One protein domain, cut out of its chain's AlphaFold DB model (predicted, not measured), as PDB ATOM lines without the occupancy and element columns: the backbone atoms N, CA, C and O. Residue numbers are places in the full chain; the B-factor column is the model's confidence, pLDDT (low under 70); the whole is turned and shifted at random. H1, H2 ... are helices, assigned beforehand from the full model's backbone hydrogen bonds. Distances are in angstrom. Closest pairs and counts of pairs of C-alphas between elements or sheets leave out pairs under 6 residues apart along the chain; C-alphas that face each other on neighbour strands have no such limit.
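AT A GLANCE: This is residues 39 to 75 and 86 to 138 of the 279 residues of an uncharacterized protein of Thalassiosira oceanica (UniProt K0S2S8). Three helices make a loose group in which H2 is the bridge: its residues 90 to 94 pack on the middle of H1 at a steep tilt of 50 degrees, and its residues 97 to 101 make a corner with residues 108 to 112 of H3 at a steep tilt of 51 degrees. H4 sticks out past the end of H3 as a free arm that packs on no helix. The printed part has 90 residues with four named helices, in the order H1 H2 H3 H4, and no named strand; the class is all helix. The whole is loose, with a radius of gyration of the C-alphas of 16.3 A and spans of 52 by 35 by 25 A.

HOW THE PARTS SIT: H1, residues 48 to 69, touches H2, residues 90 to 102, at a steep tilt of 50 degrees, the same way. Their closest C-alphas, those of Asn 59 and Trp 90, are 4.5 A apart, and H2 touches H1 with residues 90 to 94 alone. H2 touches H3, residues 106 to 121, at a steep tilt of 51 degrees, opposite ways; the closest C-alphas, those of Leu 100 and Asp 108, are 5.1 A apart. H1 and H3 only just touch, with 3 pairs of C-alphas within 8 A, the closest those of Phe 69 and Arg 111 at 7.0 A. H4, residues 126 to 138, is apart from H1, H2 and H3. In H1, H2, H3 and H4 every O i to N i+4 pair is within hydrogen-bond range.

IN THESE COORDINATES: H1 begins at C-alpha 48 (-22.342, 26.915, -16.476) and is 30.9 A long. H2 is 18.3 A long, H3 22.1 A and H4 18.3 A, ending at C-alpha 138 (-60.696, 53.578, 3.038).

THE WHOLE: The two C-alphas farthest apart, those of Asn 46 and Lys 138, are 53.5 A apart. Residues 76 to 85 are not printed, and C-alphas 75 and 86 are 10.8 A apart across this cut, in the link from H1 to H2. The links H2 to H3 and H3 to H4 are tight. The mean pLDDT of the printed part is 86.9, with residues 74 to 75, 86 and 137 to 138 under 70.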
ATOM      1  N   PRO A  39     -33.184  39.542 -12.877       89.75
ATOM      2  CA  PRO A  39     -32.254  38.407 -12.814       89.75
ATOM      3  C   PRO A  39     -30.881  38.765 -12.219       89.75
ATOM      4  O   PRO A  39     -30.178  37.884 -11.725       89.75
ATOM      5  N   GLY A  40     -30.529  40.055 -12.220       89.56
ATOM      6  CA  GLY A  40     -29.225  40.566 -11.791       89.56
ATOM      7  C   GLY A  40     -28.237  40.656 -12.960       89.56
ATOM      8  O   GLY A  40     -28.611  40.322 -14.086       89.56
ATOM      9  N   PRO A  41     -26.997  41.121 -12.723       89.56
ATOM     10  CA  PRO A  41     -25.955  41.123 -13.749       89.56
ATOM     11  C   PRO A  41     -25.674  39.699 -14.242       89.56
ATOM     12  O   PRO A  41     -25.741  38.744 -13.464       89.56
ATOM     13  N   GLU A  42     -25.364  39.560 -15.531       89.38
ATOM     14  CA  GLU A  42     -25.066  38.261 -16.134       89.38
ATOM     15  C   GLU A  42     -23.779  37.661 -15.535       89.38
ATOM     16  O   GLU A  42     -22.745  38.336 -15.489       89.38
ATOM     17  N   PRO A  43     -23.804  36.413 -15.032       88.31
ATOM     18  CA  PRO A  43     -22.606  35.763 -14.524       88.31
ATOM     19  C   PRO A  43     -21.683  35.350 -15.683       88.31
ATOM     20  O   PRO A  43     -22.169  34.939 -16.734       88.31
ATOM     21  N   PRO A  44     -20.349  35.352 -15.493       84.75
ATOM     22  CA  PRO A  44     -19.417  34.940 -16.538       84.75
ATOM     23  C   PRO A  44     -19.664  33.488 -16.977       84.75
ATOM     24  O   PRO A  44     -19.822  32.596 -16.133       84.75
ATOM     25  N   ALA A  45     -19.635  33.257 -18.295       75.12
ATOM     26  CA  ALA A  45     -19.989  31.991 -18.950       75.12
ATOM     27  C   ALA A  45     -19.253  30.754 -18.391       75.12
ATOM     28  O   ALA A  45     -19.815  29.661 -18.357       75.12
ATOM     29  N   ASN A  46     -18.047  30.936 -17.839       71.88
ATOM     30  CA  ASN A  46     -17.245  29.891 -17.185       71.88
ATOM     31  C   ASN A  46     -17.944  29.195 -15.991       71.88
ATOM     32  O   ASN A  46     -17.422  28.217 -15.463       71.88
ATOM     33  N   LYS A  47     -19.105  29.680 -15.521       72.50
ATOM     34  CA  LYS A  47     -19.880  29.086 -14.415       72.50
ATOM     35  C   LYS A  47     -21.218  28.517 -14.909       72.50
ATOM     36  O   LYS A  47     -22.271  28.999 -14.492       72.50
ATOM     37  N   SER A  48     -21.180  27.475 -15.746       77.81
ATOM     38  CA  SER A  48     -22.342  26.915 -16.476       77.81
ATOM     39  C   SER A  48     -23.640  26.807 -15.659       77.81
ATOM     40  O   SER A  48     -24.641  27.406 -16.032       77.81
ATOM     41  N   LYS A  49     -23.633  26.152 -14.486       84.75
ATOM     42  CA  LYS A  49     -24.832  26.014 -13.625       84.75
ATOM     43  C   LYS A  49     -25.382  27.357 -13.104       84.75
ATOM     44  O   LYS A  49     -26.591  27.509 -12.917       84.75
ATOM     45  N   LYS A  50     -24.514  28.346 -12.851       85.69
ATOM     46  CA  LYS A  50     -24.932  29.700 -12.436       85.69
ATOM     47  C   LYS A  50     -25.448  30.508 -13.628       85.69
ATOM     48  O   LYS A  50     -26.415  31.242 -13.465       85.69
ATOM     49  N   HIS A  51     -24.861  30.325 -14.811       89.25
ATOM     50  CA  HIS A  51     -25.345  30.920 -16.060       89.25
ATOM     51  C   HIS A  51     -26.717  30.370 -16.462       89.25
ATOM     52  O   HIS A  51     -27.644  31.145 -16.651       89.25
ATOM     53  N   GLU A  52     -26.911  29.050 -16.448       89.19
ATOM     54  CA  GLU A  52     -28.190  28.414 -16.786       89.19
ATOM     55  C   GLU A  52     -29.326  28.843 -15.837       89.19
ATOM     56  O   GLU A  52     -30.431  29.178 -16.269       89.19
ATOM     57  N   SER A  53     -29.057  28.879 -14.526       90.56
ATOM     58  CA  SER A  53     -30.043  29.322 -13.530       90.56
ATOM     59  C   SER A  53     -30.320  30.829 -13.588       90.56
ATOM     60  O   SER A  53     -31.456  31.239 -13.339       90.56
ATOM     61  N   TRP A  54     -29.335  31.651 -13.967       94.00
ATOM     62  CA  TRP A  54     -29.554  33.059 -14.304       94.00
ATOM     63  C   TRP A  54     -30.401  33.200 -15.575       94.00
ATOM     64  O   TRP A  54     -31.416  33.889 -15.532       94.00
ATOM     65  N   ARG A  55     -30.090  32.473 -16.656       93.00
ATOM     66  CA  ARG A  55     -30.819  32.537 -17.935       93.00
ATOM     67  C   ARG A  55     -32.280  32.111 -17.787       93.00
ATOM     68  O   ARG A  55     -33.166  32.769 -18.316       93.00
ATOM     69  N   LYS A  56     -32.578  31.094 -16.966       91.69
ATOM     70  CA  LYS A  56     -33.967  30.728 -16.611       91.69
ATOM     71  C   LYS A  56     -34.716  31.863 -15.897       91.69
ATOM     72  O   LYS A  56     -35.894  32.084 -16.179       91.69
ATOM     73  N   LYS A  57     -34.056  32.607 -14.999       92.56
ATOM     74  CA  LYS A  57     -34.641  33.803 -14.355       92.56
ATOM     75  C   LYS A  57     -34.800  34.958 -15.346       92.56
ATOM     76  O   LYS A  57     -35.834  35.618 -15.329       92.56
ATOM     77  N   ALA A  58     -33.811  35.166 -16.210       93.94
ATOM     78  CA  ALA A  58     -33.788  36.216 -17.217       93.94
ATOM     79  C   ALA A  58     -34.903  36.022 -18.254       93.94
ATOM     80  O   ALA A  58     -35.709  36.927 -18.445       93.94
ATOM     81  N   ASN A  59     -35.063  34.818 -18.808       92.81
ATOM     82  CA  ASN A  59     -36.148  34.501 -19.741       92.81
ATOM     83  C   ASN A  59     -37.525  34.644 -19.078       92.81
ATOM     84  O   ASN A  59     -38.437  35.205 -19.673       92.81
ATOM     85  N   LYS A  60     -37.683  34.219 -17.812       91.56
ATOM     86  CA  LYS A  60     -38.929  34.445 -17.054       91.56
ATOM     87  C   LYS A  60     -39.226  35.939 -16.860       91.56
ATOM     88  O   LYS A  60     -40.391  36.328 -16.872       91.56
ATOM     89  N   TYR A  61     -38.191  36.762 -16.679       92.62
ATOM     90  CA  TYR A  61     -38.316  38.216 -16.599       92.62
ATOM     91  C   TYR A  61     -38.708  38.829 -17.945       92.62
ATOM     92  O   TYR A  61     -39.701  39.551 -18.005       92.62
ATOM     93  N   GLY A  62     -37.989  38.488 -19.017       92.62
ATOM     94  CA  GLY A  62     -38.274  38.950 -20.374       92.62
ATOM     95  C   GLY A  62     -39.706  38.633 -20.795       92.62
ATOM     96  O   GLY A  62     -40.466  39.554 -21.085       92.62
ATOM     97  N   LEU A  63     -40.107  37.360 -20.692       91.00
ATOM     98  CA  LEU A  63     -41.468  36.887 -20.952       91.00
ATOM     99  C   LEU A  63     -42.528  37.745 -20.249       91.00
ATOM    100  O   LEU A  63     -43.433  38.240 -20.907       91.00
ATOM    101  N   TYR A  64     -42.398  37.973 -18.938       91.19
ATOM    102  CA  TYR A  64     -43.380  38.749 -18.173       91.19
ATOM    103  C   TYR A  64     -43.572  40.173 -18.716       91.19
ATOM    104  O   TYR A  64     -44.704  40.609 -18.922       91.19
ATOM    105  N   TYR A  65     -42.480  40.910 -18.948       91.94
ATOM    106  CA  TYR A  65     -42.577  42.297 -19.415       91.94
ATOM    107  C   TYR A  65     -42.988  42.382 -20.884       91.94
ATOM    108  O   TYR A  65     -43.783  43.250 -21.239       91.94
ATOM    109  N   LEU A  66     -42.515  41.468 -21.729       92.25
ATOM    110  CA  LEU A  66     -42.937  41.395 -23.122       92.25
ATOM    111  C   LEU A  66     -44.444  41.113 -23.222       92.25
ATOM    112  O   LEU A  66     -45.141  41.890 -23.862       92.25
ATOM    113  N   THR A  67     -44.978  40.114 -22.506       89.06
ATOM    114  CA  THR A  67     -46.426  39.811 -22.488       89.06
ATOM    115  C   THR A  67     -47.296  41.000 -22.051       89.06
ATOM    116  O   THR A  67     -48.438  41.108 -22.487       89.06
ATOM    117  N   LEU A  68     -46.788  41.894 -21.194       89.31
ATOM    118  CA  LEU A  68     -47.553  43.046 -20.692       89.31
ATOM    119  C   LEU A  68     -47.403  44.327 -21.523       89.31
ATOM    120  O   LEU A  68     -48.316  45.153 -21.514       89.31
ATOM    121  N   PHE A  69     -46.259  44.532 -22.181       90.88
ATOM    122  CA  PHE A  69     -45.892  45.834 -22.754       90.88
ATOM    123  C   PHE A  69     -45.531  45.814 -24.239       90.88
ATOM    124  O   PHE A  69     -45.480  46.889 -24.842       90.88
ATOM    125  N   ARG A  70     -45.274  44.645 -24.839       90.81
ATOM    126  CA  ARG A  70     -45.013  44.523 -26.278       90.81
ATOM    127  C   ARG A  70     -46.341  44.470 -27.040       90.81
ATOM    128  O   ARG A  70     -47.163  43.602 -26.757       90.81
ATOM    129  N   PRO A  71     -46.588  45.381 -27.998       87.31
ATOM    130  CA  PRO A  71     -47.763  45.292 -28.846       87.31
ATOM    131  C   PRO A  71     -47.589  44.149 -29.851       87.31
ATOM    132  O   PRO A  71     -46.752  44.218 -30.751       87.31
ATOM    133  N   GLU A  72     -48.416  43.118 -29.709       82.00
ATOM    134  CA  GLU A  72     -48.489  41.991 -30.636       82.00
ATOM    135  C   GLU A  72     -48.874  42.457 -32.046       82.00
ATOM    136  O   GLU A  72     -49.994  42.914 -32.290       82.00
ATOM    137  N   LYS A  73     -47.956  42.315 -33.004       71.38
ATOM    138  CA  LYS A  73     -48.105  42.907 -34.345       71.38
ATOM    139  C   LYS A  73     -49.214  42.279 -35.202       71.38
ATOM    140  O   LYS A  73     -49.528  42.833 -36.255       71.38
ATOM    141  N   ARG A  74     -49.764  41.106 -34.835       60.03
ATOM    142  CA  ARG A  74     -50.595  40.309 -35.765       60.03
ATOM    143  C   ARG A  74     -51.614  39.323 -35.157       60.03
ATOM    144  O   ARG A  74     -51.870  38.285 -35.761       60.03
ATOM    145  N   ASN A  75     -52.247  39.655 -34.025       53.97
ATOM    146  CA  ASN A  75     -53.122  38.709 -33.293       53.97
ATOM    147  C   ASN A  75     -54.647  38.935 -33.422       53.97
ATOM    148  O   ASN A  75     -55.425  38.272 -32.737       53.97
ATOM    149  N   GLU A  86     -43.771  35.625 -31.738       67.38
ATOM    150  CA  GLU A  86     -42.707  36.540 -31.360       67.38
ATOM    151  C   GLU A  86     -41.896  35.924 -30.203       67.38
ATOM    152  O   GLU A  86     -42.453  35.290 -29.307       67.38
ATOM    153  N   GLU A  87     -40.570  36.055 -30.238       83.94
ATOM    154  CA  GLU A  87     -39.711  35.481 -29.198       83.94
ATOM    155  C   GLU A  87     -39.895  36.236 -27.872       83.94
ATOM    156  O   GLU A  87     -39.975  37.470 -27.844       83.94
ATOM    157  N   TYR A  88     -39.980  35.472 -26.777       88.81
ATOM    158  CA  TYR A  88     -40.202  35.953 -25.406       88.81
ATOM    159  C   TYR A  88     -39.043  35.583 -24.459       88.81
ATOM    160  O   TYR A  88     -39.244  35.359 -23.263       88.81
ATOM    161  N   ASP A  89     -37.831  35.452 -24.992       91.69
ATOM    162  CA  ASP A  89     -36.623  35.237 -24.202       91.69
ATOM    163  C   ASP A  89     -36.064  36.559 -23.633       91.69
ATOM    164  O   ASP A  89     -36.678  37.631 -23.716       91.69
ATOM    165  N   TRP A  90     -34.924  36.474 -22.946       93.69
ATOM    166  CA  TRP A  90     -34.259  37.648 -22.382       93.69
ATOM    167  C   TRP A  90     -33.689  38.555 -23.479       93.69
ATOM    168  O   TRP A  90     -33.723  39.779 -23.369       93.69
ATOM    169  N   GLU A  91     -33.200  37.948 -24.549       93.94
ATOM    170  CA  GLU A  91     -32.568  38.576 -25.693       93.94
ATOM    171  C   GLU A  91     -33.569  39.457 -26.463       93.94
ATOM    172  O   GLU A  91     -33.298  40.641 -26.693       93.94
ATOM    173  N   ALA A  92     -34.776  38.952 -26.738       93.81
ATOM    174  CA  ALA A  92     -35.885  39.726 -27.290       93.81
ATOM    175  C   ALA A  92     -36.351  40.849 -26.348       93.81
ATOM    176  O   ALA A  92     -36.723  41.929 -26.814       93.81
ATOM    177  N   PHE A  93     -36.296  40.646 -25.025       95.00
ATOM    178  CA  PHE A  93     -36.606  41.697 -24.050       95.00
ATOM    179  C   PHE A  93     -35.574  42.832 -24.076       95.00
ATOM    180  O   PHE A  93     -35.960  44.000 -24.141       95.00
ATOM    181  N   VAL A  94     -34.277  42.513 -24.097       95.25
ATOM    182  CA  VAL A  94     -33.212  43.521 -24.229       95.25
ATOM    183  C   VAL A  94     -33.323  44.247 -25.573       95.25
ATOM    184  O   VAL A  94     -33.219  45.473 -25.608       95.25
ATOM    185  N   GLY A  95     -33.595  43.524 -26.665       95.69
ATOM    186  CA  GLY A  95     -33.848  44.112 -27.983       95.69
ATOM    187  C   GLY A  95     -35.035  45.080 -27.982       95.69
ATOM    188  O   GLY A  95     -34.918  46.195 -28.488       95.69
ATOM    189  N   TYR A  96     -36.148  44.704 -27.346       95.50
ATOM    190  CA  TYR A  96     -37.331  45.557 -27.213       95.50
ATOM    191  C   TYR A  96     -37.055  46.812 -26.372       95.50
ATOM    192  O   TYR A  96     -37.401  47.911 -26.791       95.50
ATOM    193  N   VAL A  97     -36.371  46.688 -25.228       96.12
ATOM    194  CA  VAL A  97     -36.001  47.847 -24.392       96.12
ATOM    195  C   VAL A  97     -35.055  48.798 -25.128       96.12
ATOM    196  O   VAL A  97     -35.211  50.011 -25.007       96.12
ATOM    197  N   ARG A  98     -34.104  48.281 -25.920       97.00
ATOM    198  CA  ARG A  98     -33.252  49.110 -26.789       97.00
ATOM    199  C   ARG A  98     -34.081  49.841 -27.841       97.00
ATOM    200  O   ARG A  98     -34.019  51.059 -27.903       97.00
ATOM    201  N   MET A  99     -34.949  49.129 -28.560       96.12
ATOM    202  CA  MET A  99     -35.866  49.726 -29.536       96.12
ATOM    203  C   MET A  99     -36.733  50.844 -28.923       96.12
ATOM    204  O   MET A  99     -36.907  51.879 -29.554       96.12
ATOM    205  N   LEU A 100     -37.244  50.680 -27.696       96.56
ATOM    206  CA  LEU A 100     -38.013  51.729 -27.008       96.56
ATOM    207  C   LEU A 100     -37.164  52.946 -26.596       96.56
ATOM    208  O   LEU A 100     -37.692  54.053 -26.543       96.56
ATOM    209  N   ARG A 101     -35.874  52.751 -26.284       96.06
ATOM    210  CA  ARG A 101     -34.927  53.833 -25.946       96.06
ATOM    211  C   ARG A 101     -34.481  54.616 -27.174       96.06
ATOM    212  O   ARG A 101     -34.385  55.835 -27.105       96.06
ATOM    213  N   ASP A 102     -34.243  53.901 -28.268       97.31
ATOM    214  CA  ASP A 102     -33.752  54.444 -29.534       97.31
ATOM    215  C   ASP A 102     -34.901  55.023 -30.399       97.31
ATOM    216  O   ASP A 102     -34.649  55.689 -31.399       97.31
ATOM    217  N   SER A 103     -36.169  54.780 -30.032       96.75
ATOM    218  CA  SER A 103     -37.359  55.295 -30.728       96.75
ATOM    219  C   SER A 103     -37.647  56.753 -30.373       96.75
ATOM    220  O   SER A 103     -37.808  57.116 -29.207       96.75
ATOM    221  N   ASP A 104     -37.831  57.595 -31.392       96.75
ATOM    222  CA  ASP A 104     -38.267  58.978 -31.198       96.75
ATOM    223  C   ASP A 104     -39.729  59.108 -30.750       96.75
ATOM    224  O   ASP A 104     -40.105  60.133 -30.167       96.75
ATOM    225  N   LEU A 105     -40.545  58.070 -30.967       96.06
ATOM    226  CA  LEU A 105     -41.982  58.094 -30.726       96.06
ATOM    227  C   LEU A 105     -42.300  58.253 -29.232       96.06
ATOM    228  O   LEU A 105     -41.935  57.431 -28.393       96.06
ATOM    229  N   GLN A 106     -43.086  59.279 -28.895       95.94
ATOM    230  CA  GLN A 106     -43.465  59.567 -27.507       95.94
ATOM    231  C   GLN A 106     -44.201  58.395 -26.830       95.94
ATOM    232  O   GLN A 106     -44.031  58.176 -25.632       95.94
ATOM    233  N   ILE A 107     -44.973  57.602 -27.583       94.94
ATOM    234  CA  ILE A 107     -45.650  56.409 -27.053       94.94
ATOM    235  C   ILE A 107     -44.663  55.334 -26.569       94.94
ATOM    236  O   ILE A 107     -44.952  54.647 -25.592       94.94
ATOM    237  N   ASP A 108     -43.495  55.210 -27.199       95.62
ATOM    238  CA  ASP A 108     -42.479  54.226 -26.820       95.62
ATOM    239  C   ASP A 108     -41.702  54.676 -25.581       95.62
ATOM    240  O   ASP A 108     -41.490  53.882 -24.663       95.62
ATOM    241  N   LYS A 109     -41.417  55.980 -25.483       95.81
ATOM    242  CA  LYS A 109     -40.863  56.613 -24.276       95.81
ATOM    243  C   LYS A 109     -41.803  56.433 -23.072       95.81
ATOM    244  O   LYS A 109     -41.361  55.987 -22.016       95.81
ATOM    245  N   LEU A 110     -43.110  56.654 -23.251       94.94
ATOM    246  CA  LEU A 110     -44.133  56.414 -22.218       94.94
ATOM    247  C   LEU A 110     -44.285  54.924 -21.852       94.94
ATOM    248  O   LEU A 110     -44.530  54.594 -20.689       94.94
ATOM    249  N   ARG A 111     -44.136  53.999 -22.815       95.38
ATOM    250  CA  ARG A 111     -44.098  52.550 -22.538       95.38
ATOM    251  C   ARG A 111     -42.896  52.185 -21.676       95.38
ATOM    252  O   ARG A 111     -43.070  51.462 -20.697       95.38
ATOM    253  N   LEU A 112     -41.710  52.696 -22.010       95.88
ATOM    254  CA  LEU A 112     -40.485  52.459 -21.252       95.88
ATOM    255  C   LEU A 112     -40.592  53.011 -19.824       95.88
ATOM    256  O   LEU A 112     -40.372  52.263 -18.874       95.88
ATOM    257  N   GLU A 113     -41.019  54.266 -19.667       95.06
ATOM    258  CA  GLU A 113     -41.278  54.879 -18.357       95.06
ATOM    259  C   GLU A 113     -42.248  54.014 -17.539       95.06
ATOM    260  O   GLU A 113     -41.991  53.689 -16.380       95.06
ATOM    261  N   ARG A 114     -43.338  53.537 -18.157       92.44
ATOM    262  CA  ARG A 114     -44.304  52.666 -17.481       92.44
ATOM    263  C   ARG A 114     -43.720  51.303 -17.100       92.44
ATOM    264  O   ARG A 114     -44.047  50.800 -16.019       92.44
ATOM    265  N   MET A 115     -42.878  50.705 -17.944       93.19
ATOM    266  CA  MET A 115     -42.155  49.463 -17.644       93.19
ATOM    267  C   MET A 115     -41.223  49.649 -16.444       93.19
ATOM    268  O   MET A 115     -41.245  48.827 -15.526       93.19
ATOM    269  N   GLU A 116     -40.464  50.745 -16.408       91.50
ATOM    270  CA  GLU A 116     -39.570  51.095 -15.302       91.50
ATOM    271  C   GLU A 116     -40.360  51.384 -14.014       91.50
ATOM    272  O   GLU A 116     -40.058  50.799 -12.970       91.50
ATOM    273  N   CYS A 117     -41.448  52.163 -14.074       88.62
ATOM    274  CA  CYS A 117     -42.355  52.374 -12.943       88.62
ATOM    275  C   CYS A 117     -42.884  51.054 -12.370       88.62
ATOM    276  O   CYS A 117     -42.887  50.870 -11.151       88.62
ATOM    277  N   VAL A 118     -43.302  50.107 -13.219       87.00
ATOM    278  CA  VAL A 118     -43.715  48.777 -12.752       87.00
ATOM    279  C   VAL A 118     -42.524  48.047 -12.126       87.00
ATOM    280  O   VAL A 118     -42.607  47.699 -10.949       87.00
ATOM    281  N   ALA A 119     -41.390  47.915 -12.813       87.31
ATOM    282  CA  ALA A 119     -40.209  47.214 -12.296       87.31
ATOM    283  C   ALA A 119     -39.670  47.775 -10.965       87.31
ATOM    284  O   ALA A 119     -39.121  47.026 -10.151       87.31
ATOM    285  N   HIS A 120     -39.832  49.076 -10.713       82.88
ATOM    286  CA  HIS A 120     -39.416  49.725  -9.471       82.88
ATOM    287  C   HIS A 120     -40.496  49.710  -8.381       82.88
ATOM    288  O   HIS A 120     -40.157  49.500  -7.216       82.88
ATOM    289  N   SER A 121     -41.785  49.845  -8.717       77.38
ATOM    290  CA  SER A 121     -42.880  49.833  -7.728       77.38
ATOM    291  C   SER A 121     -42.907  48.562  -6.870       77.38
ATOM    292  O   SER A 121     -43.203  48.623  -5.675       77.38
ATOM    293  N   TRP A 122     -42.512  47.418  -7.431       72.25
ATOM    294  CA  TRP A 122     -42.459  46.136  -6.722       72.25
ATOM    295  C   TRP A 122     -41.228  45.951  -5.817       72.25
ATOM    296  O   TRP A 122     -41.237  45.062  -4.967       72.25
ATOM    297  N   LYS A 123     -40.226  46.844  -5.894       70.81
ATOM    298  CA  LYS A 123     -39.106  46.922  -4.928       70.81
ATOM    299  C   LYS A 123     -39.512  47.550  -3.585       70.81
ATOM    300  O   LYS A 123     -38.723  47.557  -2.644       70.81
ATOM    301  N   SER A 124     -40.729  48.089  -3.479       76.00
ATOM    302  CA  SER A 124     -41.298  48.575  -2.214       76.00
ATOM    303  C   SER A 124     -41.360  47.470  -1.146       76.00
ATOM    304  O   SER A 124     -41.446  46.281  -1.455       76.00
ATOM    305  N   LYS A 125     -41.360  47.844   0.139       79.44
ATOM    306  CA  LYS A 125     -41.599  46.889   1.234       79.44
ATOM    307  C   LYS A 125     -43.074  46.468   1.239       79.44
ATOM    308  O   LYS A 125     -43.942  47.324   1.063       79.44
ATOM    309  N   VAL A 126     -43.366  45.190   1.515       78.81
ATOM    310  CA  VAL A 126     -44.745  44.648   1.618       78.81
ATOM    311  C   VAL A 126     -45.614  45.529   2.520       78.81
ATOM    312  O   VAL A 126     -46.695  45.944   2.118       78.81
ATOM    313  N   LYS A 127     -45.082  45.931   3.681       81.38
ATOM    314  CA  LYS A 127     -45.724  46.851   4.633       81.38
ATOM    315  C   LYS A 127     -46.210  48.165   4.006       81.38
ATOM    316  O   LYS A 127     -47.305  48.622   4.315       81.38
ATOM    317  N   HIS A 128     -45.417  48.764   3.116       81.25
ATOM    318  CA  HIS A 128     -45.786  50.013   2.442       81.25
ATOM    319  C   HIS A 128     -46.851  49.754   1.368       81.25
ATOM    320  O   HIS A 128     -47.747  50.571   1.188       81.25
ATOM    321  N   ARG A 129     -46.805  48.596   0.688       80.38
ATOM    322  CA  ARG A 129     -47.873  48.181  -0.236       80.38
ATOM    323  C   ARG A 129     -49.196  47.924   0.483       80.38
ATOM    324  O   ARG A 129     -50.204  48.399  -0.026       80.38
ATOM    325  N   LYS A 130     -49.185  47.239   1.639       80.50
ATOM    326  CA  LYS A 130     -50.374  46.996   2.483       80.50
ATOM    327  C   LYS A 130     -50.974  48.334   2.923       80.50
ATOM    328  O   LYS A 130     -52.074  48.642   2.494       80.50
ATOM    329  N   MET A 131     -50.184  49.226   3.533       82.94
ATOM    330  CA  MET A 131     -50.637  50.587   3.874       82.94
ATOM    331  C   MET A 131     -51.235  51.356   2.683       82.94
ATOM    332  O   MET A 131     -52.284  51.976   2.821       82.94
ATOM    333  N   LEU A 132     -50.588  51.344   1.511       78.81
ATOM    334  CA  LEU A 132     -51.113  52.027   0.323       78.81
ATOM    335  C   LEU A 132     -52.360  51.341  -0.255       78.81
ATOM    336  O   LEU A 132     -53.123  51.989  -0.967       78.81
ATOM    337  N   ALA A 133     -52.556  50.042  -0.027       78.94
ATOM    338  CA  ALA A 133     -53.784  49.337  -0.378       78.94
ATOM    339  C   ALA A 133     -54.907  49.683   0.608       78.94
ATOM    340  O   ALA A 133     -55.993  50.032   0.159       78.94
ATOM    341  N   ASP A 134     -54.615  49.695   1.910       77.31
ATOM    342  CA  ASP A 134     -55.543  50.069   2.980       77.31
ATOM    343  C   ASP A 134     -56.006  51.524   2.818       77.31
ATOM    344  O   ASP A 134     -57.201  51.801   2.839       77.31
ATOM    345  N   LEU A 135     -55.079  52.458   2.566       79.44
ATOM    346  CA  LEU A 135     -55.390  53.867   2.299       79.44
ATOM    347  C   LEU A 135     -56.303  54.019   1.073       79.44
ATOM    348  O   LEU A 135     -57.337  54.667   1.161       79.44
ATOM    349  N   ARG A 136     -55.984  53.344  -0.041       74.25
ATOM    350  CA  ARG A 136     -56.843  53.306  -1.243       74.25
ATOM    351  C   ARG A 136     -58.124  52.480  -1.062       74.25
ATOM    352  O   ARG A 136     -58.959  52.462  -1.963       74.25
ATOM    353  N   GLY A 137     -58.258  51.756   0.047       68.81
ATOM    354  CA  GLY A 137     -59.446  51.002   0.433       68.81
ATOM    355  C   GLY A 137     -60.405  51.802   1.312       68.81
ATOM    356  O   GLY A 137     -61.604  51.566   1.227       68.81
ATOM    357  N   LYS A 138     -59.899  52.758   2.105       67.19
ATOM    358  CA  LYS A 138     -60.696  53.578   3.038       67.19
ATOM    359  C   LYS A 138     -61.741  54.453   2.343       67.19
ATOM    360  O   LYS A 138     -62.853  54.539   2.842       67.19
TER     361      LYS A 138